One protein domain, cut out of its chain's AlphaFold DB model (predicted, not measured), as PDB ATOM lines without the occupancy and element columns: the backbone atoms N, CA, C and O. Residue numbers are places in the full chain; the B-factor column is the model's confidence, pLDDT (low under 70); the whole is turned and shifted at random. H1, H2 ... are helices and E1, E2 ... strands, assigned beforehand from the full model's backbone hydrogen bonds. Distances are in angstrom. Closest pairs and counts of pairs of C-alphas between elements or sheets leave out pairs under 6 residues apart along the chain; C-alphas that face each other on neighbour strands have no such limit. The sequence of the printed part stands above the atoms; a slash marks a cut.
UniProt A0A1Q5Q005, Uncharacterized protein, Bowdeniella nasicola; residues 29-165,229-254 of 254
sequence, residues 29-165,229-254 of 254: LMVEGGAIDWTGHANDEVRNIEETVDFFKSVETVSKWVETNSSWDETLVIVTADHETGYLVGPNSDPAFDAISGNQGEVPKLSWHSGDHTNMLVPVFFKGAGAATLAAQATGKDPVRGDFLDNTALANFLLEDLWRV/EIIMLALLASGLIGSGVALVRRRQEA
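What this domain is: This is residues 29 to 165 and 229 to 254 of the 254 residues of an uncharacterized protein of Bowdeniella nasicola (UniProt A0A1Q5Q005). One antiparallel sheet of four strands has the long helix H2 packed along one face, while the short helix H3 sits over the opposite face and H4 grazes the sheet. Residues 82 to 124, a long stretch with no named element, reach out beyond one end of the sheet, and the small hairpin of E4 and E5 lies away from it. The printed part has 163 residues, with the order E1 H1 H2 E2 E3 H3 E4 E5 H4 H5 E6 and the sheet order E1, E6, E2, E3; the class is mixed, helices and strands. It is compact, with a radius of gyration of the C-alphas of 16.9 A, and elongated, spanning 56 by 33 by 26 A.

How they stand to each other: Edge strand E1, residues 29 to 32, is the antiparallel neighbour of E6, residues 243 to 249, with N 29 and O 247 2.9 A apart. H1, residues 35 to 41, and H2, residues 45 to 69, form a helical hairpin; they touch through residues 45 to 52 of H2, closest at the C-alphas of Thr 39 and Asn 48, 5.2 A, with a shallow tilt of 29 degrees, opposite ways. H2 is on the sheet at a height of 9.5 A, over E6 and E2, residues 75 to 81, and runs along the strands, at 6 degrees to E6 on the local plane. E1, H1, H2 and E2 make a split strand-helix-strand unit, two strands running the same way with E6 between them, and its crossover is right-handed. E6 and E2 are antiparallel, with N 78 and O 246 2.8 A apart. E2 and edge strand E3, residues 125 to 128, form a hairpin, with N 79 and O 125 2.8 A apart. H3, residues 131 to 135, lies over E3 on the opposite face from H2, at a height of 8.2 A. E4, residues 140 to 142, and E5, residues 146 to 148, form a hairpin, with N 142 and O 146 2.7 A apart. H4, residues 151 to 161, only grazes the sheet with residues 151 to 158. H3 and H4 are close but not clearly touching; the C-alphas of Leu 134 and Phe 157 are closest, at 6.8 A. H5, residues 231 to 236, is not on the sheet but is near H2. Every O i to N i+4 pair is within hydrogen-bond range in H1, H2, H3 and H5, and 6 of 7 in H4.

Where its parts are: E1 begins at C-alpha 29 (20.365, -15.691, -83.541). H2 is 36.0 A long, from C-alpha 45 (21.094, 7.815, -99.980) to C-alpha 69. E2 is 19.9 A, E6 19.8 A and H4 15.3 A. E6 ends at C-alpha 249 (19.249, -16.145, -74.741).

The domain as a whole: The C-alphas of Asp 94 and Ala 254, the two farthest apart, are 57.9 A apart. Residues 166 to 228 are not printed, and C-alphas 165 and 229 are 41.7 A apart across the cut. The link from E2 to E3, 43 residues, is long. The mean pLDDT of the printed part is 83.2; residues 162 to 165 and 229 to 254 are under 70.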
ATOM      1  N   LEU A  29      20.901 -16.193 -82.279       94.81
ATOM      2  CA  LEU A  29      20.365 -15.691 -83.541       94.81
ATOM      3  C   LEU A  29      21.196 -14.498 -84.019       94.81
ATOM      4  O   LEU A  29      21.403 -13.548 -83.268       94.81
ATOM      5  N   MET A  30      21.600 -14.528 -85.287       95.38
ATOM      6  CA  MET A  30      22.192 -13.396 -85.994       95.38
ATOM      7  C   MET A  30      21.207 -12.881 -87.050       95.38
ATOM      8  O   MET A  30      20.649 -13.669 -87.813       95.38
ATOM      9  N   VAL A  31      20.986 -11.569 -87.076       95.44
ATOM     10  CA  VAL A  31      20.140 -10.869 -88.054       95.44
ATOM     11  C   VAL A  31      20.966  -9.769 -88.699       95.44
ATOM     12  O   VAL A  31      21.506  -8.926 -87.991       95.44
ATOM     13  N   GLU A  32      21.037  -9.748 -90.025       95.81
ATOM     14  CA  GLU A  32      21.911  -8.839 -90.768       95.81
ATOM     15  C   GLU A  32      21.110  -7.957 -91.732       95.81
ATOM     16  O   GLU A  32      20.311  -8.448 -92.532       95.81
ATOM     17  N   GLY A  33      21.348  -6.648 -91.676       94.81
ATOM     18  CA  GLY A  33      20.899  -5.679 -92.675       94.81
ATOM     19  C   GLY A  33      21.910  -5.530 -93.813       94.81
ATOM     20  O   GLY A  33      22.377  -4.421 -94.057       94.81
ATOM     21  N   GLY A  34      22.270  -6.619 -94.497       91.25
ATOM     22  CA  GLY A  34      23.418  -6.639 -95.422       91.25
ATOM     23  C   GLY A  34      23.295  -5.700 -96.630       91.25
ATOM     24  O   GLY A  34      24.288  -5.216 -97.163       91.25
ATOM     25  N   ALA A  35      22.072  -5.355 -97.045       93.81
ATOM     26  CA  ALA A  35      21.858  -4.404 -98.136       93.81
ATOM     27  C   ALA A  35      22.280  -2.963 -97.780       93.81
ATOM     28  O   ALA A  35      22.514  -2.158 -98.681       93.81
ATOM     29  N   ILE A  36      22.421  -2.637 -96.491       94.88
ATOM     30  CA  ILE A  36      22.921  -1.331 -96.047       94.88
ATOM     31  C   ILE A  36      24.337  -1.095 -96.601       94.88
ATOM     32  O   ILE A  36      24.593  -0.035 -97.168       94.88
ATOM     33  N   ASP A  37      25.215  -2.099 -96.550       95.12
ATOM     34  CA  ASP A  37      26.563  -2.026 -97.127       95.12
ATOM     35  C   ASP A  37      26.532  -1.776 -98.646       95.12
ATOM     36  O   ASP A  37      27.144  -0.834 -99.153       95.12
ATOM     37  N   TRP A  38      25.710  -2.539 -99.374       96.06
ATOM     38  CA  TRP A  38      25.591  -2.417-100.832       96.06
ATOM     39  C   TRP A  38      25.157  -1.014-101.257       96.06
ATOM     40  O   TRP A  38      25.625  -0.475-102.261       96.06
ATOM     41  N   THR A  39      24.251  -0.409-100.489       95.94
ATOM     42  CA  THR A  39      23.792   0.962-100.743       95.94
ATOM     43  C   THR A  39      24.841   2.007-100.378       95.94
ATOM     44  O   THR A  39      24.913   3.029-101.058       95.94
ATOM     45  N   GLY A  40      25.677   1.737 -99.369       95.50
ATOM     46  CA  GLY A  40      26.846   2.549 -99.034       95.50
ATOM     47  C   GLY A  40      27.867   2.551-100.169       95.50
ATOM     48  O   GLY A  40      28.264   3.611-100.630       95.50
ATOM     49  N   HIS A  41      28.207   1.382-100.722       97.38
ATOM     50  CA  HIS A  41      29.070   1.283-101.908       97.38
ATOM     51  C   HIS A  41      28.516   2.058-103.113       97.38
ATOM     52  O   HIS A  41      29.262   2.667-103.883       97.38
ATOM     53  N   ALA A  42      27.193   2.035-103.291       97.56
ATOM     54  CA  ALA A  42      26.516   2.741-104.371       97.56
ATOM     55  C   ALA A  42      26.344   4.250-104.117       97.56
ATOM     56  O   ALA A  42      25.937   4.962-105.039       97.56
ATOM     57  N   ASN A  43      26.625   4.738-102.902       96.12
ATOM     58  CA  ASN A  43      26.269   6.081-102.436       96.12
ATOM     59  C   ASN A  43      24.779   6.412-102.681       96.12
ATOM     60  O   ASN A  43      24.414   7.541-103.024       96.12
ATOM     61  N   ASP A  44      23.908   5.406-102.534       95.62
ATOM     62  CA  ASP A  44      22.460   5.526-102.725       95.62
ATOM     63  C   ASP A  44      21.793   5.919-101.406       95.62
ATOM     64  O   ASP A  44      21.399   5.077-100.601       95.62
ATOM     65  N   GLU A  45      21.671   7.227-101.190       91.12
ATOM     66  CA  GLU A  45      21.094   7.815 -99.980       91.12
ATOM     67  C   GLU A  45      19.699   7.272 -99.644       91.12
ATOM     68  O   GLU A  45      19.439   6.869 -98.509       91.12
ATOM     69  N   VAL A  46      18.787   7.271-100.618       91.00
ATOM     70  CA  VAL A  46      17.388   6.911-100.361       91.00
ATOM     71  C   VAL A  46      17.305   5.440 -99.990       91.00
ATOM     72  O   VAL A  46      16.640   5.091 -99.011       91.00
ATOM     73  N   ARG A  47      18.009   4.577-100.730       92.38
ATOM     74  CA  ARG A  47      17.993   3.148-100.437       92.38
ATOM     75  C   ARG A  47      18.706   2.828 -99.127       92.38
ATOM     76  O   ARG A  47      18.199   2.008 -98.370       92.38
ATOM     77  N   ASN A  48      19.806   3.508 -98.812       93.06
ATOM     78  CA  ASN A  48      20.514   3.335 -97.543       93.06
ATOM     79  C   ASN A  48      19.614   3.656 -96.337       93.06
ATOM     80  O   ASN A  48      19.570   2.884 -95.375       93.06
ATOM     81  N   ILE A  49      18.810   4.724 -96.425       90.06
ATOM     82  CA  ILE A  49      17.801   5.057 -95.408       90.06
ATOM     83  C   ILE A  49      16.736   3.957 -95.308       90.06
ATOM     84  O   ILE A  49      16.388   3.546 -94.200       90.06
ATOM     85  N   GLU A  50      16.208   3.469 -96.434       92.00
ATOM     86  CA  GLU A  50      15.191   2.406 -96.446       92.00
ATOM     87  C   GLU A  50      15.687   1.112 -95.783       92.00
ATOM     88  O   GLU A  50      14.990   0.567 -94.922       92.00
ATOM     89  N   GLU A  51      16.884   0.646 -96.146       93.94
ATOM     90  CA  GLU A  51      17.490  -0.576 -95.595       93.94
ATOM     91  C   GLU A  51      17.802  -0.420 -94.103       93.94
ATOM     92  O   GLU A  51      17.499  -1.297 -93.290       93.94
ATOM     93  N   THR A  52      18.317   0.747 -93.708       91.50
ATOM     94  CA  THR A  52      18.580   1.072 -92.303       91.50
ATOM     95  C   THR A  52      17.287   1.078 -91.481       91.50
ATOM     96  O   THR A  52      17.241   0.534 -90.376       91.50
ATOM     97  N   VAL A  53      16.195   1.624 -92.023       91.62
ATOM     98  CA  VAL A  53      14.871   1.592 -91.381       91.62
ATOM     99  C   VAL A  53      14.337   0.160 -91.243       91.62
ATOM    100  O   VAL A  53      13.715  -0.155 -90.224       91.62
ATOM    101  N   ASP A  54      14.551  -0.718 -92.228       93.00
ATOM    102  CA  ASP A  54      14.122  -2.123 -92.138       93.00
ATOM    103  C   ASP A  54      14.927  -2.904 -91.083       93.00
ATOM    104  O   ASP A  54      14.362  -3.670 -90.290       93.00
ATOM    105  N   PHE A  55      16.227  -2.623 -90.970       95.56
ATOM    106  CA  PHE A  55      17.063  -3.136 -89.886       95.56
ATOM    107  C   PHE A  55      16.591  -2.655 -88.507       95.56
ATOM    108  O   PHE A  55      16.421  -3.472 -87.598       95.56
ATOM    109  N   PHE A  56      16.260  -1.367 -88.347       91.94
ATOM    110  CA  PHE A  56      15.718  -0.851 -87.081       91.94
ATOM    111  C   PHE A  56      14.433  -1.553 -86.654       91.94
ATOM    112  O   PHE A  56      14.294  -1.946 -85.495       91.94
ATOM    113  N   LYS A  57      13.513  -1.794 -87.587       95.44
ATOM    114  CA  LYS A  57      12.290  -2.562 -87.305       95.44
ATOM    115  C   LYS A  57      12.587  -4.003 -86.884       95.44
ATOM    116  O   LYS A  57      11.814  -4.603 -86.133       95.44
ATOM    117  N   SER A  58      13.702  -4.571 -87.335       95.56
ATOM    118  CA  SER A  58      14.156  -5.901 -86.916       95.56
ATOM    119  C   SER A  58      14.681  -5.880 -85.475       95.56
ATOM    120  O   SER A  58      14.293  -6.729 -84.673       95.56
ATOM    121  N   VAL A  59      15.441  -4.846 -85.089       95.56
ATOM    122  CA  VAL A  59      15.846  -4.599 -83.689       95.56
ATOM    123  C   VAL A  59      14.626  -4.401 -82.778       95.56
ATOM    124  O   VAL A  59      14.570  -4.962 -81.678       95.56
ATOM    125  N   GLU A  60      13.620  -3.644 -83.225       95.69
ATOM    126  CA  GLU A  60      12.353  -3.474 -82.500       95.69
ATOM    127  C   GLU A  60      11.613  -4.806 -82.336       95.69
ATOM    128  O   GLU A  60      11.083  -5.098 -81.262       95.69
ATOM    129  N   THR A  61      11.604  -5.634 -83.383       96.88
ATOM    130  CA  THR A  61      11.000  -6.973 -83.363       96.88
ATOM    131  C   THR A  61      11.670  -7.861 -82.317       96.88
ATOM    132  O   THR A  61      10.971  -8.462 -81.498       96.88
ATOM    133  N   VAL A  62      13.007  -7.885 -82.285       96.88
ATOM    134  CA  VAL A  62      13.785  -8.599 -81.260       96.88
ATOM    135  C   VAL A  62      13.465  -8.063 -79.868       96.88
ATOM    136  O   VAL A  62      13.073  -8.830 -78.995       96.88
ATOM    137  N   SER A  63      13.562  -6.749 -79.662       95.75
ATOM    138  CA  SER A  63      13.335  -6.122 -78.352       95.75
ATOM    139  C   SER A  63      11.943  -6.433 -77.805       95.75
ATOM    140  O   SER A  63      11.789  -6.808 -76.645       95.75
ATOM    141  N   LYS A  64      10.921  -6.355 -78.664       96.75
ATOM    142  CA  LYS A  64       9.546  -6.704 -78.309       96.75
ATOM    143  C   LYS A  64       9.397  -8.184 -77.973       96.75
ATOM    144  O   LYS A  64       8.652  -8.525 -77.054       96.75
ATOM    145  N   TRP A  65      10.065  -9.065 -78.718       97.44
ATOM    146  CA  TRP A  65      10.066 -10.489 -78.409       97.44
ATOM    147  C   TRP A  65      10.708 -10.753 -77.042       97.44
ATOM    148  O   TRP A  65      10.115 -11.490 -76.257       97.44
ATOM    149  N   VAL A  66      11.827 -10.090 -76.715       96.12
ATOM    150  CA  VAL A  66      12.474 -10.211 -75.397       96.12
ATOM    151  C   VAL A  66      11.515  -9.799 -74.287       96.12
ATOM    152  O   VAL A  66      11.348 -10.534 -73.324       96.12
ATOM    153  N   GLU A  67      10.825  -8.671 -74.441       95.81
ATOM    154  CA  GLU A  67       9.866  -8.168 -73.445       95.81
ATOM    155  C   GLU A  67       8.602  -9.028 -73.296       95.81
ATOM    156  O   GLU A  67       7.913  -8.927 -72.281       95.81
ATOM    157  N   THR A  68       8.263  -9.839 -74.302       96.25
ATOM    158  CA  THR A  68       7.008 -10.608 -74.332       96.25
ATOM    159  C   THR A  68       7.207 -12.088 -73.994       96.25
ATOM    160  O   THR A  68       6.348 -12.676 -73.343       96.25
ATOM    161  N   ASN A  69       8.309 -12.693 -74.445       94.69
ATOM    162  CA  ASN A  69       8.542 -14.146 -74.402       94.69
ATOM    163  C   ASN A  69       9.802 -14.535 -73.602       94.69
ATOM    164  O   ASN A  69      10.101 -15.721 -73.431       94.69
ATOM    165  N   SER A  70      10.553 -13.541 -73.129       94.38
ATOM    166  CA  SER A  70      11.823 -13.699 -72.424       94.38
ATOM    167  C   SER A  70      11.953 -12.636 -71.321       94.38
ATOM    168  O   SER A  70      10.953 -12.099 -70.837       94.38
ATOM    169  N   SER A  71      13.180 -12.318 -70.913       93.94
ATOM    170  CA  SER A  71      13.501 -11.170 -70.068       93.94
ATOM    171  C   SER A  71      14.878 -10.598 -70.421       93.94
ATOM    172  O   SER A  71      15.739 -11.294 -70.960       93.94
ATOM    173  N   TRP A  72      15.111  -9.328 -70.078       93.19
ATOM    174  CA  TRP A  72      16.441  -8.715 -70.196       93.19
ATOM    175  C   TRP A  72      17.454  -9.293 -69.197       93.19
ATOM    176  O   TRP A  72      18.650  -9.102 -69.386       93.19
ATOM    177  N   ASP A  73      17.002 -10.022 -68.175       92.12
ATOM    178  CA  ASP A  73      17.882 -10.702 -67.216       92.12
ATOM    179  C   ASP A  73      18.432 -12.020 -67.783       92.12
ATOM    180  O   ASP A  73      19.498 -12.474 -67.376       92.12
ATOM    181  N   GLU A  74      17.730 -12.613 -68.754       91.00
ATOM    182  CA  GLU A  74      18.066 -13.912 -69.356       91.00
ATOM    183  C   GLU A  74      18.486 -13.799 -70.835       91.00
ATOM    184  O   GLU A  74      18.818 -14.784 -71.491       91.00
ATOM    185  N   THR A  75      18.437 -12.593 -71.405       93.38
ATOM    186  CA  THR A  75      18.707 -12.349 -72.825       93.38
ATOM    187  C   THR A  75      19.627 -11.159 -73.023       93.38
ATOM    188  O   THR A  75      19.362 -10.082 -72.499       93.38
ATOM    189  N   LEU A  76      20.670 -11.351 -73.824       94.06
ATOM    190  CA  LEU A  76      21.546 -10.311 -74.337       94.06
ATOM    191  C   LEU A  76      21.187  -9.997 -75.789       94.06
ATOM    192  O   LEU A  76      21.141 -10.888 -76.635       94.06
ATOM    193  N   VAL A  77      20.992  -8.719 -76.086       95.44
ATOM    194  CA  VAL A  77      20.922  -8.201 -77.456       95.44
ATOM    195  C   VAL A  77      22.136  -7.319 -77.685       95.44
ATOM    196  O   VAL A  77      22.378  -6.415 -76.888       95.44
ATOM    197  N   ILE A  78      22.861  -7.565 -78.771       94.19
ATOM    198  CA  ILE A  78      23.966  -6.750 -79.275       94.19
ATOM    199  C   ILE A  78      23.567  -6.247 -80.662       94.19
ATOM    200  O   ILE A  78      23.108  -7.026 -81.491       94.19
ATOM    201  N   VAL A  79      23.740  -4.955 -80.912       96.25
ATOM    202  CA  VAL A  79      23.545  -4.305 -82.209       96.25
ATOM    203  C   VAL A  79      24.838  -3.589 -82.555       96.25
ATOM    204  O   VAL A  79      25.293  -2.733 -81.800       96.25
ATOM    205  N   THR A  80      25.446  -3.935 -83.679       94.56
ATOM    206  CA  THR A  80      26.694  -3.310 -84.132       94.56
ATOM    207  C   THR A  80      26.776  -3.330 -85.651       94.56
ATOM    208  O   THR A  80      25.808  -3.737 -86.293       94.56
ATOM    209  N   ALA A  81      27.898  -2.887 -86.213       93.25
ATOM    210  CA  ALA A  81      28.232  -3.126 -87.606       93.25
ATOM    211  C   ALA A  81      29.568  -3.864 -87.737       93.25
ATOM    212  O   ALA A  81      30.366  -3.887 -86.800       93.25
ATOM    213  N   ASP A  82      29.798  -4.489 -88.883       92.38
ATOM    214  CA  ASP A  82      31.078  -5.102 -89.238       92.38
ATOM    215  C   ASP A  82      32.120  -4.056 -89.673       92.38
ATOM    216  O   ASP A  82      33.285  -4.152 -89.276       92.38
ATOM    217  N   HIS A  83      31.698  -3.033 -90.421       95.00
ATOM    218  CA  HIS A  83      32.499  -1.867 -90.808       95.00
ATOM    219  C   HIS A  83      31.626  -0.650 -91.179       95.00
ATOM    220  O   HIS A  83      30.408  -0.663 -91.021       95.00
ATOM    221  N   GLU A  84      32.268   0.446 -91.597       93.75
ATOM    222  CA  GLU A  84      31.611   1.587 -92.245       93.75
ATOM    223  C   GLU A  84      31.877   1.538 -93.753       93.75
ATOM    224  O   GLU A  84      32.979   1.164 -94.162       93.75
ATOM    225  N   THR A  85      30.895   1.943 -94.563       94.75
ATOM    226  CA  THR A  85      30.989   1.961 -96.029       94.75
ATOM    227  C   THR A  85      30.493   3.290 -96.602       94.75
ATOM    228  O   THR A  85      29.386   3.728 -96.293       94.75
ATOM    229  N   GLY A  86      31.290   3.900 -97.489       94.94
ATOM    230  CA  GLY A  86      30.928   5.112 -98.241       94.94
ATOM    231  C   GLY A  86      31.420   6.437 -97.634       94.94
ATOM    232  O   GLY A  86      31.419   7.471 -98.309       94.94
ATOM    233  N   TYR A  87      31.937   6.424 -96.404       93.19
ATOM    234  CA  TYR A  87      32.376   7.619 -95.682       93.19
ATOM    235  C   TYR A  87      31.267   8.688 -95.626       93.19
ATOM    236  O   TYR A  87      31.436   9.804 -96.128       93.19
ATOM    237  N   LEU A  88      30.126   8.333 -95.030       91.81
ATOM    238  CA  LEU A  88      28.947   9.202 -94.964       91.81
ATOM    239  C   LEU A  88      29.098  10.310 -93.908       91.81
ATOM    240  O   LEU A  88      29.237  10.041 -92.714       91.81
ATOM    241  N   VAL A  89      29.043  11.574 -94.332       91.94
ATOM    242  CA  VAL A  89      29.267  12.752 -93.469       91.94
ATOM    243  C   VAL A  89      28.325  13.913 -93.810       91.94
ATOM    244  O   VAL A  89      27.504  13.827 -94.721       91.94
ATOM    245  N   GLY A  90      28.387  15.008 -93.046       92.81
ATOM    246  CA  GLY A  90      27.614  16.219 -93.326       92.81
ATOM    247  C   GLY A  90      28.062  16.924 -94.610       92.81
ATOM    248  O   GLY A  90      29.223  16.807 -95.008       92.81
ATOM    249  N   PRO A  91      27.172  17.708 -95.240       92.56
ATOM    250  CA  PRO A  91      27.351  18.233 -96.595       92.56
ATOM    251  C   PRO A  91      28.527  19.210 -96.738       92.56
ATOM    252  O   PRO A  91      28.965  19.461 -97.857       92.56
ATOM    253  N   ASN A  92      29.025  19.785 -95.635       93.31
ATOM    254  CA  ASN A  92      30.148  20.726 -95.642       93.31
ATOM    255  C   ASN A  92      31.442  20.116 -95.076       93.31
ATOM    256  O   ASN A  92      32.310  20.859 -94.617       93.31
ATOM    257  N   SER A  93      31.562  18.785 -95.071       92.06
ATOM    258  CA  SER A  93      32.711  18.090 -94.488       92.06
ATOM    259  C   SER A  93      33.968  18.178 -95.361       92.06
ATOM    260  O   SER A  93      34.343  17.209 -96.008       92.06
ATOM    261  N   ASP A  94      34.632  19.334 -95.404       86.38
ATOM    262  CA  ASP A  94      35.922  19.507 -96.091       86.38
ATOM    263  C   ASP A  94      36.707  20.725 -95.546       86.38
ATOM    264  O   ASP A  94      36.237  21.861 -95.674       86.38
ATOM    265  N   PRO A  95      37.898  20.561 -94.922       86.94
ATOM    266  CA  PRO A  95      38.496  19.321 -94.402       86.94
ATOM    267  C   PRO A  95      38.002  18.980 -92.984       86.94
ATOM    268  O   PRO A  95      38.397  17.972 -92.401       86.94
ATOM    269  N   ALA A  96      37.214  19.873 -92.380       89.56
ATOM    270  CA  ALA A  96      36.667  19.698 -91.044       89.56
ATOM    271  C   ALA A  96      35.405  18.836 -91.101       89.56
ATOM    272  O   ALA A  96      34.639  18.932 -92.052       89.56
ATOM    273  N   PHE A  97      35.174  18.033 -90.064       87.75
ATOM    274  CA  PHE A  97      33.931  17.281 -89.921       87.75
ATOM    275  C   PHE A  97      32.729  18.230 -89.820       87.75
ATOM    276  O   PHE A  97      32.727  19.141 -88.987       87.75
ATOM    277  N   ASP A  98      31.704  17.968 -90.626       88.75
ATOM    278  CA  ASP A  98      30.364  18.525 -90.484       88.75
ATOM    279  C   ASP A  98      29.391  17.385 -90.170       88.75
ATOM    280  O   ASP A  98      29.497  16.278 -90.706       88.75
ATOM    281  N   ALA A  99      28.433  17.645 -89.288       88.12
ATOM    282  CA  ALA A  99      27.427  16.646 -88.960       88.12
ATOM    283  C   ALA A  99      26.368  16.580 -90.067       88.12
ATOM    284  O   ALA A  99      25.979  17.600 -90.643       88.12
ATOM    285  N   ILE A 100      25.848  15.378 -90.327       90.25
ATOM    286  CA  ILE A 100      24.633  15.207 -91.132       90.25
ATOM    287  C   ILE A 100      23.522  16.060 -90.504       90.25
ATOM    288  O   ILE A 100      23.339  16.069 -89.285       90.25
ATOM    289  N   SER A 101      22.792  16.806 -91.332       90.06
ATOM    290  CA  SER A 101      21.779  17.763 -90.869       90.06
ATOM    291  C   SER A 101      20.501  17.655 -91.688       90.06
ATOM    292  O   SER A 101      20.530  17.245 -92.839       90.06
ATOM    293  N   GLY A 102      19.353  18.029 -91.133       89.12
ATOM    294  CA  GLY A 102      18.079  17.956 -91.849       89.12
ATOM    295  C   GLY A 102      16.895  18.215 -90.931       89.12
ATOM    296  O   GLY A 102      17.031  18.150 -89.708       89.12
ATOM    297  N   ASN A 103      15.739  18.526 -91.518       89.62
ATOM    298  CA  ASN A 103      14.498  18.654 -90.763       89.62
ATOM    299  C   ASN A 103      13.741  17.326 -90.742       89.62
ATOM    300  O   ASN A 103      13.836  16.504 -91.651       89.62
ATOM    301  N   GLN A 104      12.916  17.151 -89.714       84.44
ATOM    302  CA  GLN A 104      11.964  16.051 -89.652       84.44
ATOM    303  C   GLN A 104      11.089  15.990 -90.913       84.44
ATOM    304  O   GLN A 104      10.423  16.963 -91.258       84.44
ATOM    305  N   GLY A 105      11.031  14.812 -91.539       84.31
ATOM    306  CA  GLY A 105      10.208  14.566 -92.727       84.31
ATOM    307  C   GLY A 105      10.868  14.959 -94.050       84.31
ATOM    308  O   GLY A 105      10.246  14.787 -95.096       84.31
ATOM    309  N   GLU A 106      12.107  15.447 -94.016       88.00
ATOM    310  CA  GLU A 106      12.913  15.741 -95.199       88.00
ATOM    311  C   GLU A 106      14.046  14.719 -95.340       88.00
ATOM    312  O   GLU A 106      14.493  14.120 -94.361       88.00
ATOM    313  N   VAL A 107      14.512  14.530 -96.575       85.56
ATOM    314  CA  VAL A 107      15.755  13.800 -96.843       85.56
ATOM    315  C   VAL A 107      16.911  14.602 -96.221       85.56
ATOM    316  O   VAL A 107      16.952  15.827 -96.407       85.56
ATOM    317  N   PRO A 108      17.795  13.971 -95.427       90.56
ATOM    318  CA  PRO A 108      18.897  14.668 -94.783       90.56
ATOM    319  C   PRO A 108      19.856  15.282 -95.809       90.56
ATOM    320  O   PRO A 108      19.927  14.907 -96.969       90.56
ATOM    321  N   LYS A 109      20.614  16.279 -95.373       92.25
ATOM    322  CA  LYS A 109      21.756  16.807 -96.109       92.25
ATOM    323  C   LYS A 109      22.986  16.042 -95.658       92.25
ATOM    324  O   LYS A 109      23.312  16.049 -94.467       92.25
ATOM    325  N   LEU A 110      23.666  15.438 -96.620       93.69
ATOM    326  CA  LEU A 110      24.843  14.605 -96.421       93.69
ATOM    327  C   LEU A 110      25.780  14.679 -97.633       93.69
ATOM    328  O   LEU A 110      25.406  15.198 -98.689       93.69
ATOM    329  N   SER A 111      26.998  14.171 -97.475       93.69
ATOM    330  CA  SER A 111      27.919  13.870 -98.569       93.69
ATOM    331  C   SER A 111      28.591  12.516 -98.347       93.69
ATOM    332  O   SER A 111      28.770  12.062 -97.217       93.69
ATOM    333  N   TRP A 112      28.974  11.889 -99.455       94.62
ATOM    334  CA  TRP A 112      29.748  10.653 -99.492       94.62
ATOM    335  C   TRP A 112      31.179  10.973 -99.913       94.62
ATOM    336  O   TRP A 112      31.386  11.737-100.861       94.62
ATOM    337  N   HIS A 113      32.163  10.424 -99.204       94.31
ATOM    338  CA  HIS A 113      33.590  10.688 -99.444       94.31
ATOM    339  C   HIS A 113      34.369   9.435 -99.875       94.31
ATOM    340  O   HIS A 113      35.573   9.507-100.124       94.31
ATOM    341  N   SER A 114      33.686   8.297-100.001       94.88
ATOM    342  CA  SER A 114      34.219   7.029-100.489       94.88
ATOM    343  C   SER A 114      33.146   6.281-101.290       94.88
ATOM    344  O   SER A 114      31.974   6.641-101.264       94.88
ATOM    345  N   GLY A 115      33.556   5.257-102.033       94.88
ATOM    346  CA  GLY A 115      32.671   4.190-102.520       94.88
ATOM    347  C   GLY A 115      33.096   2.817-101.993       94.88
ATOM    348  O   GLY A 115      32.583   1.812-102.456       94.88
ATOM    349  N   ASP A 116      34.054   2.787-101.066       96.31
ATOM    350  CA  ASP A 116      34.628   1.609-100.420       96.31
ATOM    351  C   ASP A 116      34.383   1.667 -98.905       96.31
ATOM    352  O   ASP A 116      33.955   2.698 -98.366       96.31
ATOM    353  N   HIS A 117      34.729   0.581 -98.213       96.31
ATOM    354  CA  HIS A 117      34.779   0.553 -96.754       96.31
ATOM    355  C   HIS A 117      35.774   1.588 -96.212       96.31
ATOM    356  O   HIS A 117      36.790   1.897 -96.845       96.31
ATOM    357  N   THR A 118      35.533   2.072 -94.997       93.06
ATOM    358  CA  THR A 118      36.491   2.893 -94.251       93.06
ATOM    359  C   THR A 118      36.882   2.242 -92.930       93.06
ATOM    360  O   THR A 118      36.312   1.247 -92.489       93.06
ATOM    361  N   ASN A 119      37.898   2.809 -92.283       90.88
ATOM    362  CA  ASN A 119      38.363   2.389 -90.965       90.88
ATOM    363  C   ASN A 119      37.739   3.211 -89.825       90.88
ATOM    364  O   ASN A 119      38.323   3.292 -88.741       90.88
ATOM    365  N   MET A 120      36.601   3.870 -90.066       87.81
ATOM    366  CA  MET A 120      35.893   4.574 -89.003       87.81
ATOM    367  C   MET A 120      35.366   3.592 -87.956       87.81
ATOM    368  O   MET A 120      34.934   2.486 -88.268       87.81
ATOM    369  N   LEU A 121      35.403   4.020 -86.692       88.00
ATOM    370  CA  LEU A 121      34.792   3.264 -85.605       88.00
ATOM    371  C   LEU A 121      33.281   3.177 -85.822       88.00
ATOM    372  O   LEU A 121      32.615   4.202 -85.981       88.00
ATOM    373  N   VAL A 122      32.760   1.959 -85.741       90.94
ATOM    374  CA  VAL A 122      31.325   1.670 -85.732       90.94
ATOM    375  C   VAL A 122      30.815   1.610 -84.291       90.94
ATOM    376  O   VAL A 122      31.553   1.198 -83.388       90.94
ATOM    377  N   PRO A 123      29.572   2.030 -84.015       89.31
ATOM    378  CA  PRO A 123      29.018   1.932 -82.684       89.31
ATOM    379  C   PRO A 123      28.620   0.485 -82.374       89.31
ATOM    380  O   PRO A 123      28.243  -0.313 -83.237       89.31
ATOM    381  N   VAL A 124      28.658   0.171 -81.088       89.62
ATOM    382  CA  VAL A 124      28.132  -1.066 -80.531       89.62
ATOM    383  C   VAL A 124      27.153  -0.706 -79.425       89.62
ATOM    384  O   VAL A 124      27.455   0.074 -78.523       89.62
ATOM    385  N   PHE A 125      25.955  -1.266 -79.510       91.94
ATOM    386  CA  PHE A 125      24.905  -1.137 -78.514       91.94
ATOM    387  C   PHE A 125      24.613  -2.516 -77.958       91.94
ATOM    388  O   PHE A 125      24.515  -3.482 -78.708       91.94
ATOM    389  N   PHE A 126      24.427  -2.624 -76.652       93.44
ATOM    390  CA  PHE A 126      24.024  -3.884 -76.049       93.44
ATOM    391  C   PHE A 126      23.110  -3.660 -74.853       93.44
ATOM    392  O   PHE A 126      23.195  -2.647 -74.155       93.44
ATOM    393  N   LYS A 127      22.212  -4.617 -74.618       94.44
ATOM    394  CA  LYS A 127      21.284  -4.605 -73.488       94.44
ATOM    395  C   LYS A 127      20.994  -6.023 -73.019       94.44
ATOM    396  O   LYS A 127      20.725  -6.903 -73.831       94.44
ATOM    397  N   GLY A 128      20.957  -6.185 -71.702       93.12
ATOM    398  CA  GLY A 128      20.476  -7.386 -71.034       93.12
ATOM    399  C   GLY A 128      21.582  -8.213 -70.385       93.12
ATOM    400  O   GLY A 128      22.555  -7.650 -69.877       93.12
ATOM    401  N   ALA A 129      21.413  -9.533 -70.361       90.31
ATOM    402  CA  ALA A 129      22.258 -10.455 -69.606       90.31
ATOM    403  C   ALA A 129      23.746 -10.307 -69.973       90.31
ATOM    404  O   ALA A 129      24.128 -10.428 -71.129       90.31
ATOM    405  N   GLY A 130      24.608 -10.027 -68.993       89.94
ATOM    406  CA  GLY A 130      26.047  -9.870 -69.235       89.94
ATOM    407  C   GLY A 130      26.473  -8.548 -69.892       89.94
ATOM    408  O   GLY A 130      27.667  -8.343 -70.086       89.94
ATOM    409  N   ALA A 131      25.555  -7.606 -70.154       91.38
ATOM    410  CA  ALA A 131      25.878  -6.297 -70.738       91.38
ATOM    411  C   ALA A 131      26.935  -5.512 -69.938       91.38
ATOM    412  O   ALA A 131      27.815  -4.887 -70.521       91.38
ATOM    413  N   ALA A 132      26.876  -5.553 -68.602       90.94
ATOM    414  CA  ALA A 132      27.869  -4.889 -67.753       90.94
ATOM    415  C   ALA A 132      29.258  -5.541 -67.858       90.94
ATOM    416  O   ALA A 132      30.267  -4.839 -67.866       90.94
ATOM    417  N   THR A 133      29.307  -6.871 -67.973       90.81
ATOM    418  CA  THR A 133      30.553  -7.621 -68.179       90.81
ATOM    419  C   THR A 133      31.151  -7.293 -69.539       90.81
ATOM    420  O   THR A 133      32.340  -7.002 -69.619       90.81
ATOM    421  N   LEU A 134      30.323  -7.254 -70.586       89.81
ATOM    422  CA  LEU A 134      30.763  -6.878 -71.925       89.81
ATOM    423  C   LEU A 134      31.281  -5.432 -71.970       89.81
ATOM    424  O   LEU A 134      32.344  -5.176 -72.527       89.81
ATOM    425  N   ALA A 135      30.586  -4.491 -71.325       90.56
ATOM    426  CA  ALA A 135      31.042  -3.103 -71.225       90.56
ATOM    427  C   ALA A 135      32.423  -2.985 -70.560       90.56
ATOM    428  O   ALA A 135      33.240  -2.161 -70.966       90.56
ATOM    429  N   ALA A 136      32.702  -3.824 -69.559       91.12
ATOM    430  CA  ALA A 136      33.982  -3.838 -68.858       91.12
ATOM    431  C   ALA A 136      35.150  -4.367 -69.712       91.12
ATOM    432  O   ALA A 136      36.300  -4.211 -69.304       91.12
ATOM    433  N   GLN A 137      34.885  -4.962 -70.881       90.81
ATOM    434  CA  GLN A 137      35.930  -5.407 -71.807       90.81
ATOM    435  C   GLN A 137      36.494  -4.280 -72.684       90.81
ATOM    436  O   GLN A 137      37.423  -4.526 -73.451       90.81
ATOM    437  N   ALA A 138      35.961  -3.054 -72.609       91.12
ATOM    438  CA  ALA A 138      36.470  -1.942 -73.407       91.12
ATOM    439  C   ALA A 138      37.940  -1.652 -73.057       91.12
ATOM    440  O   ALA A 138      38.286  -1.398 -71.903       91.12
ATOM    441  N   THR A 139      38.813  -1.703 -74.064       86.81
ATOM    442  CA  THR A 139      40.269  -1.545 -73.896       86.81
ATOM    443  C   THR A 139      40.787  -0.216 -74.439       86.81
ATOM    444  O   THR A 139      41.888   0.206 -74.077       86.81
ATOM    445  N   GLY A 140      40.012   0.451 -75.296       86.44
ATOM    446  CA  GLY A 140      40.379   1.699 -75.953       86.44
ATOM    447  C   GLY A 140      39.485   2.867 -75.557       86.44
ATOM    448  O   GLY A 140      38.396   2.683 -75.019       86.44
ATOM    449  N   LYS A 141      39.947   4.087 -75.851       91.38
ATOM    450  CA  LYS A 141      39.171   5.315 -75.669       91.38
ATOM    451  C   LYS A 141      39.329   6.249 -76.861       91.38
ATOM    452  O   LYS A 141      40.429   6.713 -77.154       91.38
ATOM    453  N   ASP A 142      38.218   6.546 -77.514       87.44
ATOM    454  CA  ASP A 142      38.091   7.580 -78.527       87.44
ATOM    455  C   ASP A 142      37.797   8.934 -77.841       87.44
ATOM    456  O   ASP A 142      36.917   9.010 -76.975       87.44
ATOM    457  N   PRO A 143      38.508  10.023 -78.191       84.69
ATOM    458  CA  PRO A 143      38.313  11.332 -77.560       84.69
ATOM    459  C   PRO A 143      36.907  11.926 -77.718       84.69
ATOM    460  O   PRO A 143      36.535  12.803 -76.938       84.69
ATOM    461  N   VAL A 144      36.152  11.490 -78.729       80.94
ATOM    462  CA  VAL A 144      34.823  12.006 -79.079       80.94
ATOM    463  C   VAL A 144      33.731  11.011 -78.692       80.94
ATOM    464  O   VAL A 144      32.717  11.403 -78.120       80.94
ATOM    465  N   ARG A 145      33.934   9.727 -78.997       78.69
ATOM    466  CA  ARG A 145      32.928   8.660 -78.893       78.69
ATOM    467  C   ARG A 145      33.014   7.852 -77.598       78.69
ATOM    468  O   ARG A 145      32.088   7.108 -77.300       78.69
ATOM    469  N   GLY A 146      34.064   8.048 -76.799       87.50
ATOM    470  CA  GLY A 146      34.238   7.370 -75.519       87.50
ATOM    471  C   GLY A 146      34.929   6.019 -75.656       87.50
ATOM    472  O   GLY A 146      35.754   5.822 -76.544       87.50
ATOM    473  N   ASP A 147      34.652   5.114 -74.726       91.50
ATOM    474  CA  ASP A 147      35.336   3.825 -74.670       91.50
ATOM    475  C   ASP A 147      34.951   2.953 -75.877       91.50
ATOM    476  O   ASP A 147      33.797   2.951 -76.307       91.50
ATOM    477  N   PHE A 148      35.914   2.219 -76.436       90.94
ATOM    478  CA  PHE A 148      35.673   1.312 -77.558       90.94
ATOM    479  C   PHE A 148      36.250  -0.082 -77.305       90.94
ATOM    480  O   PHE A 148      37.205  -0.277 -76.546       90.94
ATOM    481  N   LEU A 149      35.625  -1.051 -77.969       91.38
ATOM    482  CA  LEU A 149      35.971  -2.465 -77.957       91.38
ATOM    483  C   LEU A 149      36.690  -2.812 -79.262       91.38
ATOM    484  O   LEU A 149      36.343  -2.294 -80.322       91.38
ATOM    485  N   ASP A 150      37.660  -3.717 -79.185       91.94
ATOM    486  CA  ASP A 150      38.091  -4.454 -80.370       91.94
ATOM    487  C   ASP A 150      36.961  -5.407 -80.796       91.94
ATOM    488  O   ASP A 150      36.287  -5.980 -79.936       91.94
ATOM    489  N   ASN A 151      36.724  -5.589 -82.097       89.75
ATOM    490  CA  ASN A 151      35.607  -6.424 -82.557       89.75
ATOM    491  C   ASN A 151      35.735  -7.894 -82.106       89.75
ATOM    492  O   ASN A 151      34.721  -8.556 -81.875       89.75
ATOM    493  N   THR A 152      36.960  -8.381 -81.872       91.38
ATOM    494  CA  THR A 152      37.210  -9.729 -81.347       91.38
ATOM    495  C   THR A 152      36.713  -9.895 -79.915       91.38
ATOM    496  O   THR A 152      36.348 -11.005 -79.534       91.38
ATOM    497  N   ALA A 153      36.605  -8.809 -79.138       90.50
ATOM    498  CA  ALA A 153      36.054  -8.853 -77.785       90.50
ATOM    499  C   ALA A 153      34.599  -9.344 -77.788       90.50
ATOM    500  O   ALA A 153      34.216 -10.125 -76.924       90.50
ATOM    501  N   LEU A 154      33.803  -8.975 -78.804       89.38
ATOM    502  CA  LEU A 154      32.428  -9.466 -78.940       89.38
ATOM    503  C   LEU A 154      32.395 -10.981 -79.146       89.38
ATOM    504  O   LEU A 154      31.661 -11.681 -78.453       89.38
ATOM    505  N   ALA A 155      33.203 -11.494 -80.075       87.00
ATOM    506  CA  ALA A 155      33.256 -12.925 -80.359       87.00
ATOM    507  C   ALA A 155      33.751 -13.722 -79.144       87.00
ATOM    508  O   ALA A 155      33.118 -14.701 -78.752       87.00
ATOM    509  N   ASN A 156      34.831 -13.261 -78.508       89.50
ATOM    510  CA  ASN A 156      35.399 -13.914 -77.332       89.50
ATOM    511  C   ASN A 156      34.405 -13.904 -76.165       89.50
ATOM    512  O   ASN A 156      34.167 -14.942 -75.562       89.50
ATOM    513  N   PHE A 157      33.737 -12.778 -75.897       89.19
ATOM    514  CA  PHE A 157      32.711 -12.703 -74.856       89.19
ATOM    515  C   PHE A 157      31.560 -13.691 -75.097       89.19
ATOM    516  O   PHE A 157      31.115 -14.384 -74.178       89.19
ATOM    517  N   LEU A 158      31.076 -13.782 -76.338       86.56
ATOM    518  CA  LEU A 158      29.977 -14.679 -76.693       86.56
ATOM    519  C   LEU A 158      30.358 -16.159 -76.558       86.56
ATOM    520  O   LEU A 158      29.539 -16.953 -76.095       86.56
ATOM    521  N   LEU A 159      31.580 -16.524 -76.949       83.69
ATOM    522  CA  LEU A 159      32.055 -17.910 -76.941       83.69
ATOM    523  C   LEU A 159      32.568 -18.364 -75.570       83.69
ATOM    524  O   LEU A 159      32.370 -19.518 -75.194       83.69
ATOM    525  N   GLU A 160      33.228 -17.479 -74.824       81.25
ATOM    526  CA  GLU A 160      33.991 -17.845 -73.626       81.25
ATOM    527  C   GLU A 160      33.286 -17.464 -72.317       81.25
ATOM    528  O   GLU A 160      33.338 -18.237 -71.356       81.25
ATOM    529  N   ASP A 161      32.594 -16.320 -72.276       74.56
ATOM    530  CA  ASP A 161      32.047 -15.758 -71.032       74.56
ATOM    531  C   ASP A 161      30.544 -16.005 -70.869       74.56
ATOM    532  O   ASP A 161      30.076 -16.374 -69.788       74.56
ATOM    533  N   LEU A 162      29.756 -15.819 -71.933       67.31
ATOM    534  CA  LEU A 162      28.297 -15.908 -71.842       67.31
ATOM    535  C   LEU A 162      27.793 -17.365 -71.803       67.31
ATOM    536  O   LEU A 162      26.736 -17.632 -71.220       67.31
ATOM    537  N   TRP A 163      28.562 -18.304 -72.375       61.53
ATOM    538  CA  TRP A 163      28.142 -19.691 -72.633       61.53
ATOM    539  C   TRP A 163      28.787 -20.768 -71.745       61.53
ATOM    540  O   TRP A 163      28.560 -21.961 -71.951       61.53
ATOM    541  N   ARG A 164      29.540 -20.395 -70.700       54.62
ATOM    542  CA  ARG A 164      29.916 -21.370 -69.665       54.62
ATOM    543  C   ARG A 164      28.687 -21.728 -68.827       54.62
ATOM    544  O   ARG A 164      28.316 -21.033 -67.877       54.62
ATOM    545  N   VAL A 165      28.058 -22.846 -69.187       49.34
ATOM    546  CA  VAL A 165      27.356 -23.692 -68.222       49.34
ATOM    547  C   VAL A 165      28.421 -24.076 -67.203       49.34
ATOM    548  O   VAL A 165      29.399 -24.742 -67.536       49.34
ATOM    549  N   GLU A 229      10.824  12.085 -81.577       29.38
ATOM    550  CA  GLU A 229      12.119  12.586 -82.043       29.38
ATOM    551  C   GLU A 229      13.186  11.564 -82.471       29.38
ATOM    552  O   GLU A 229      14.008  11.098 -81.691       29.38
ATOM    553  N   ILE A 230      13.197  11.287 -83.780       32.59
ATOM    554  CA  ILE A 230      14.265  11.455 -84.805       32.59
ATOM    555  C   ILE A 230      15.740  11.640 -84.370       32.59
ATOM    556  O   ILE A 230      16.640  11.359 -85.156       32.59
ATOM    557  N   ILE A 231      16.034  12.031 -83.136       31.20
ATOM    558  CA  ILE A 231      17.387  12.226 -82.609       31.20
ATOM    559  C   ILE A 231      18.157  10.897 -82.526       31.20
ATOM    560  O   ILE A 231      19.364  10.883 -82.762       31.20
ATOM    561  N   MET A 232      17.485   9.760 -82.295       29.23
ATOM    562  CA  MET A 232      18.162   8.454 -82.372       29.23
ATOM    563  C   MET A 232      18.508   8.068 -83.818       29.23
ATOM    564  O   MET A 232      19.547   7.458 -84.044       29.23
ATOM    565  N   LEU A 233      17.708   8.504 -84.804       34.69
ATOM    566  CA  LEU A 233      18.036   8.325 -86.222       34.69
ATOM    567  C   LEU A 233      19.312   9.100 -86.589       34.69
ATOM    568  O   LEU A 233      20.119   8.599 -87.355       34.69
ATOM    569  N   ALA A 234      19.540  10.278 -85.997       31.66
ATOM    570  CA  ALA A 234      20.725  11.098 -86.267       31.66
ATOM    571  C   ALA A 234      22.025  10.541 -85.646       31.66
ATOM    572  O   ALA A 234      23.094  10.671 -86.239       31.66
ATOM    573  N   LEU A 235      21.947   9.885 -84.479       33.34
ATOM    574  CA  LEU A 235      23.108   9.216 -83.868       33.34
ATOM    575  C   LEU A 235      23.442   7.874 -84.531       33.34
ATOM    576  O   LEU A 235      24.591   7.447 -84.499       33.34
ATOM    577  N   LEU A 236      22.455   7.225 -85.151       35.41
ATOM    578  CA  LEU A 236      22.637   5.954 -85.851       35.41
ATOM    579  C   LEU A 236      23.003   6.141 -87.334       35.41
ATOM    580  O   LEU A 236      23.757   5.337 -87.875       35.41
ATOM    581  N   ALA A 237      22.562   7.234 -87.968       34.78
ATOM    582  CA  ALA A 237      22.852   7.548 -89.372       34.78
ATOM    583  C   ALA A 237      24.295   8.015 -89.649       34.78
ATOM    584  O   ALA A 237      24.641   8.238 -90.802       34.78
ATOM    585  N   SER A 238      25.140   8.179 -88.624       37.66
ATOM    586  CA  SER A 238      26.540   8.613 -88.786       37.66
ATOM    587  C   SER A 238      27.579   7.528 -88.470       37.66
ATOM    588  O   SER A 238      28.760   7.845 -88.332       37.66
ATOM    589  N   GLY A 239      27.178   6.254 -88.349       37.09
ATOM    590  CA  GLY A 239      28.162   5.201 -88.066       37.09
ATOM    591  C   GLY A 239      27.740   3.735 -88.174       37.09
ATOM    592  O   GLY A 239      28.573   2.889 -87.878       37.09
ATOM    593  N   LEU A 240      26.510   3.392 -88.566       37.44
ATOM    594  CA  LEU A 240      26.125   1.988 -88.782       37.44
ATOM    595  C   LEU A 240      25.804   1.738 -90.249       37.44
ATOM    596  O   LEU A 240      24.693   2.037 -90.685       37.44
ATOM    597  N   ILE A 241      26.755   1.178 -90.999       45.69
ATOM    598  CA  ILE A 241      26.517   0.739 -92.376       45.69
ATOM    599  C   ILE A 241      27.178  -0.628 -92.566       45.69
ATOM    600  O   ILE A 241      28.333  -0.709 -92.953       45.69
ATOM    601  N   GLY A 242      26.407  -1.667 -92.220       43.47
ATOM    602  CA  GLY A 242      26.844  -3.063 -92.091       43.47
ATOM    603  C   GLY A 242      26.228  -3.732 -90.859       43.47
ATOM    604  O   GLY A 242      26.913  -4.340 -90.051       43.47
ATOM    605  N   SER A 243      24.941  -3.484 -90.591       47.59
ATOM    606  CA  SER A 243      24.394  -3.672 -89.245       47.59
ATOM    607  C   SER A 243      24.002  -5.125 -88.956       47.59
ATOM    608  O   SER A 243      23.181  -5.713 -89.662       47.59
ATOM    609  N   GLY A 244      24.536  -5.677 -87.868       44.03
ATOM    610  CA  GLY A 244      24.205  -6.992 -87.328       44.03
ATOM    611  C   GLY A 244      23.561  -6.885 -85.945       44.03
ATOM    612  O   GLY A 244      24.064  -6.187 -85.061       44.03
ATOM    613  N   VAL A 245      22.447  -7.589 -85.736       50.41
ATOM    614  CA  VAL A 245      21.933  -7.917 -84.402       50.41
ATOM    615  C   VAL A 245      22.394  -9.321 -84.055       50.41
ATOM    616  O   VAL A 245      22.031 -10.273 -84.744       50.41
ATOM    617  N   ALA A 246      23.139  -9.461 -82.966       52.69
ATOM    618  CA  ALA A 246      23.352 -10.744 -82.315       52.69
ATOM    619  C   ALA A 246      22.451 -10.814 -81.078       52.69
ATOM    620  O   ALA A 246      22.501  -9.960 -80.192       52.69
ATOM    621  N   LEU A 247      21.600 -11.827 -81.035       54.84
ATOM    622  CA  LEU A 247      20.716 -12.128 -79.924       54.84
ATOM    623  C   LEU A 247      21.172 -13.433 -79.286       54.84
ATOM    624  O   LEU A 247      21.290 -14.455 -79.964       54.84
ATOM    625  N   VAL A 248      21.366 -13.398 -77.972       63.12
ATOM    626  CA  VAL A 248      21.715 -14.577 -77.185       63.12
ATOM    627  C   VAL A 248      20.780 -14.692 -76.001       63.12
ATOM    628  O   VAL A 248      20.700 -13.788 -75.173       63.12
ATOM    629  N   ARG A 249      20.082 -15.821 -75.900       65.25
ATOM    630  CA  ARG A 249      19.249 -16.145 -74.741       65.25
ATOM    631  C   ARG A 249      19.840 -17.307 -73.960       65.25
ATOM    632  O   ARG A 249      20.132 -18.345 -74.544       65.25
ATOM    633  N   ARG A 250      19.880 -17.156 -72.637       61.62
ATOM    634  CA  ARG A 250      20.191 -18.197 -71.656       61.62
ATOM    635  C   ARG A 250      19.061 -18.255 -70.631       61.62
ATOM    636  O   ARG A 250      18.933 -17.329 -69.845       61.62
ATOM    637  N   ARG A 251      18.281 -19.338 -70.574       52.75
ATOM    638  CA  ARG A 251      17.418 -19.588 -69.407       52.75
ATOM    639  C   ARG A 251      18.275 -20.180 -68.289       52.75
ATOM    640  O   ARG A 251      18.923 -21.198 -68.501       52.75
ATOM    641  N   GLN A 252      18.323 -19.537 -67.122       46.94
ATOM    642  CA  GLN A 252      18.813 -20.211 -65.915       46.94
ATOM    643  C   GLN A 252      17.692 -21.106 -65.380       46.94
ATOM    644  O   GLN A 252      16.535 -20.682 -65.349       46.94
ATOM    645  N   GLU A 253      18.011 -22.348 -65.005       46.41
ATOM    646  CA  GLU A 253      17.068 -23.163 -64.235       46.41
ATOM    647  C   GLU A 253      16.800 -22.481 -62.884       46.41
ATOM    648  O   GLU A 253      17.698 -21.865 -62.306       46.41
ATOM    649  N   ALA A 254      15.533 -22.517 -62.460       40.25
ATOM    650  CA  ALA A 254      15.015 -21.826 -61.279       40.25
ATOM    651  C   ALA A 254      15.576 -22.364 -59.955       40.25
ATOM    652  O   ALA A 254      15.799 -23.592 -59.863       40.25
TER     653      ALA A 254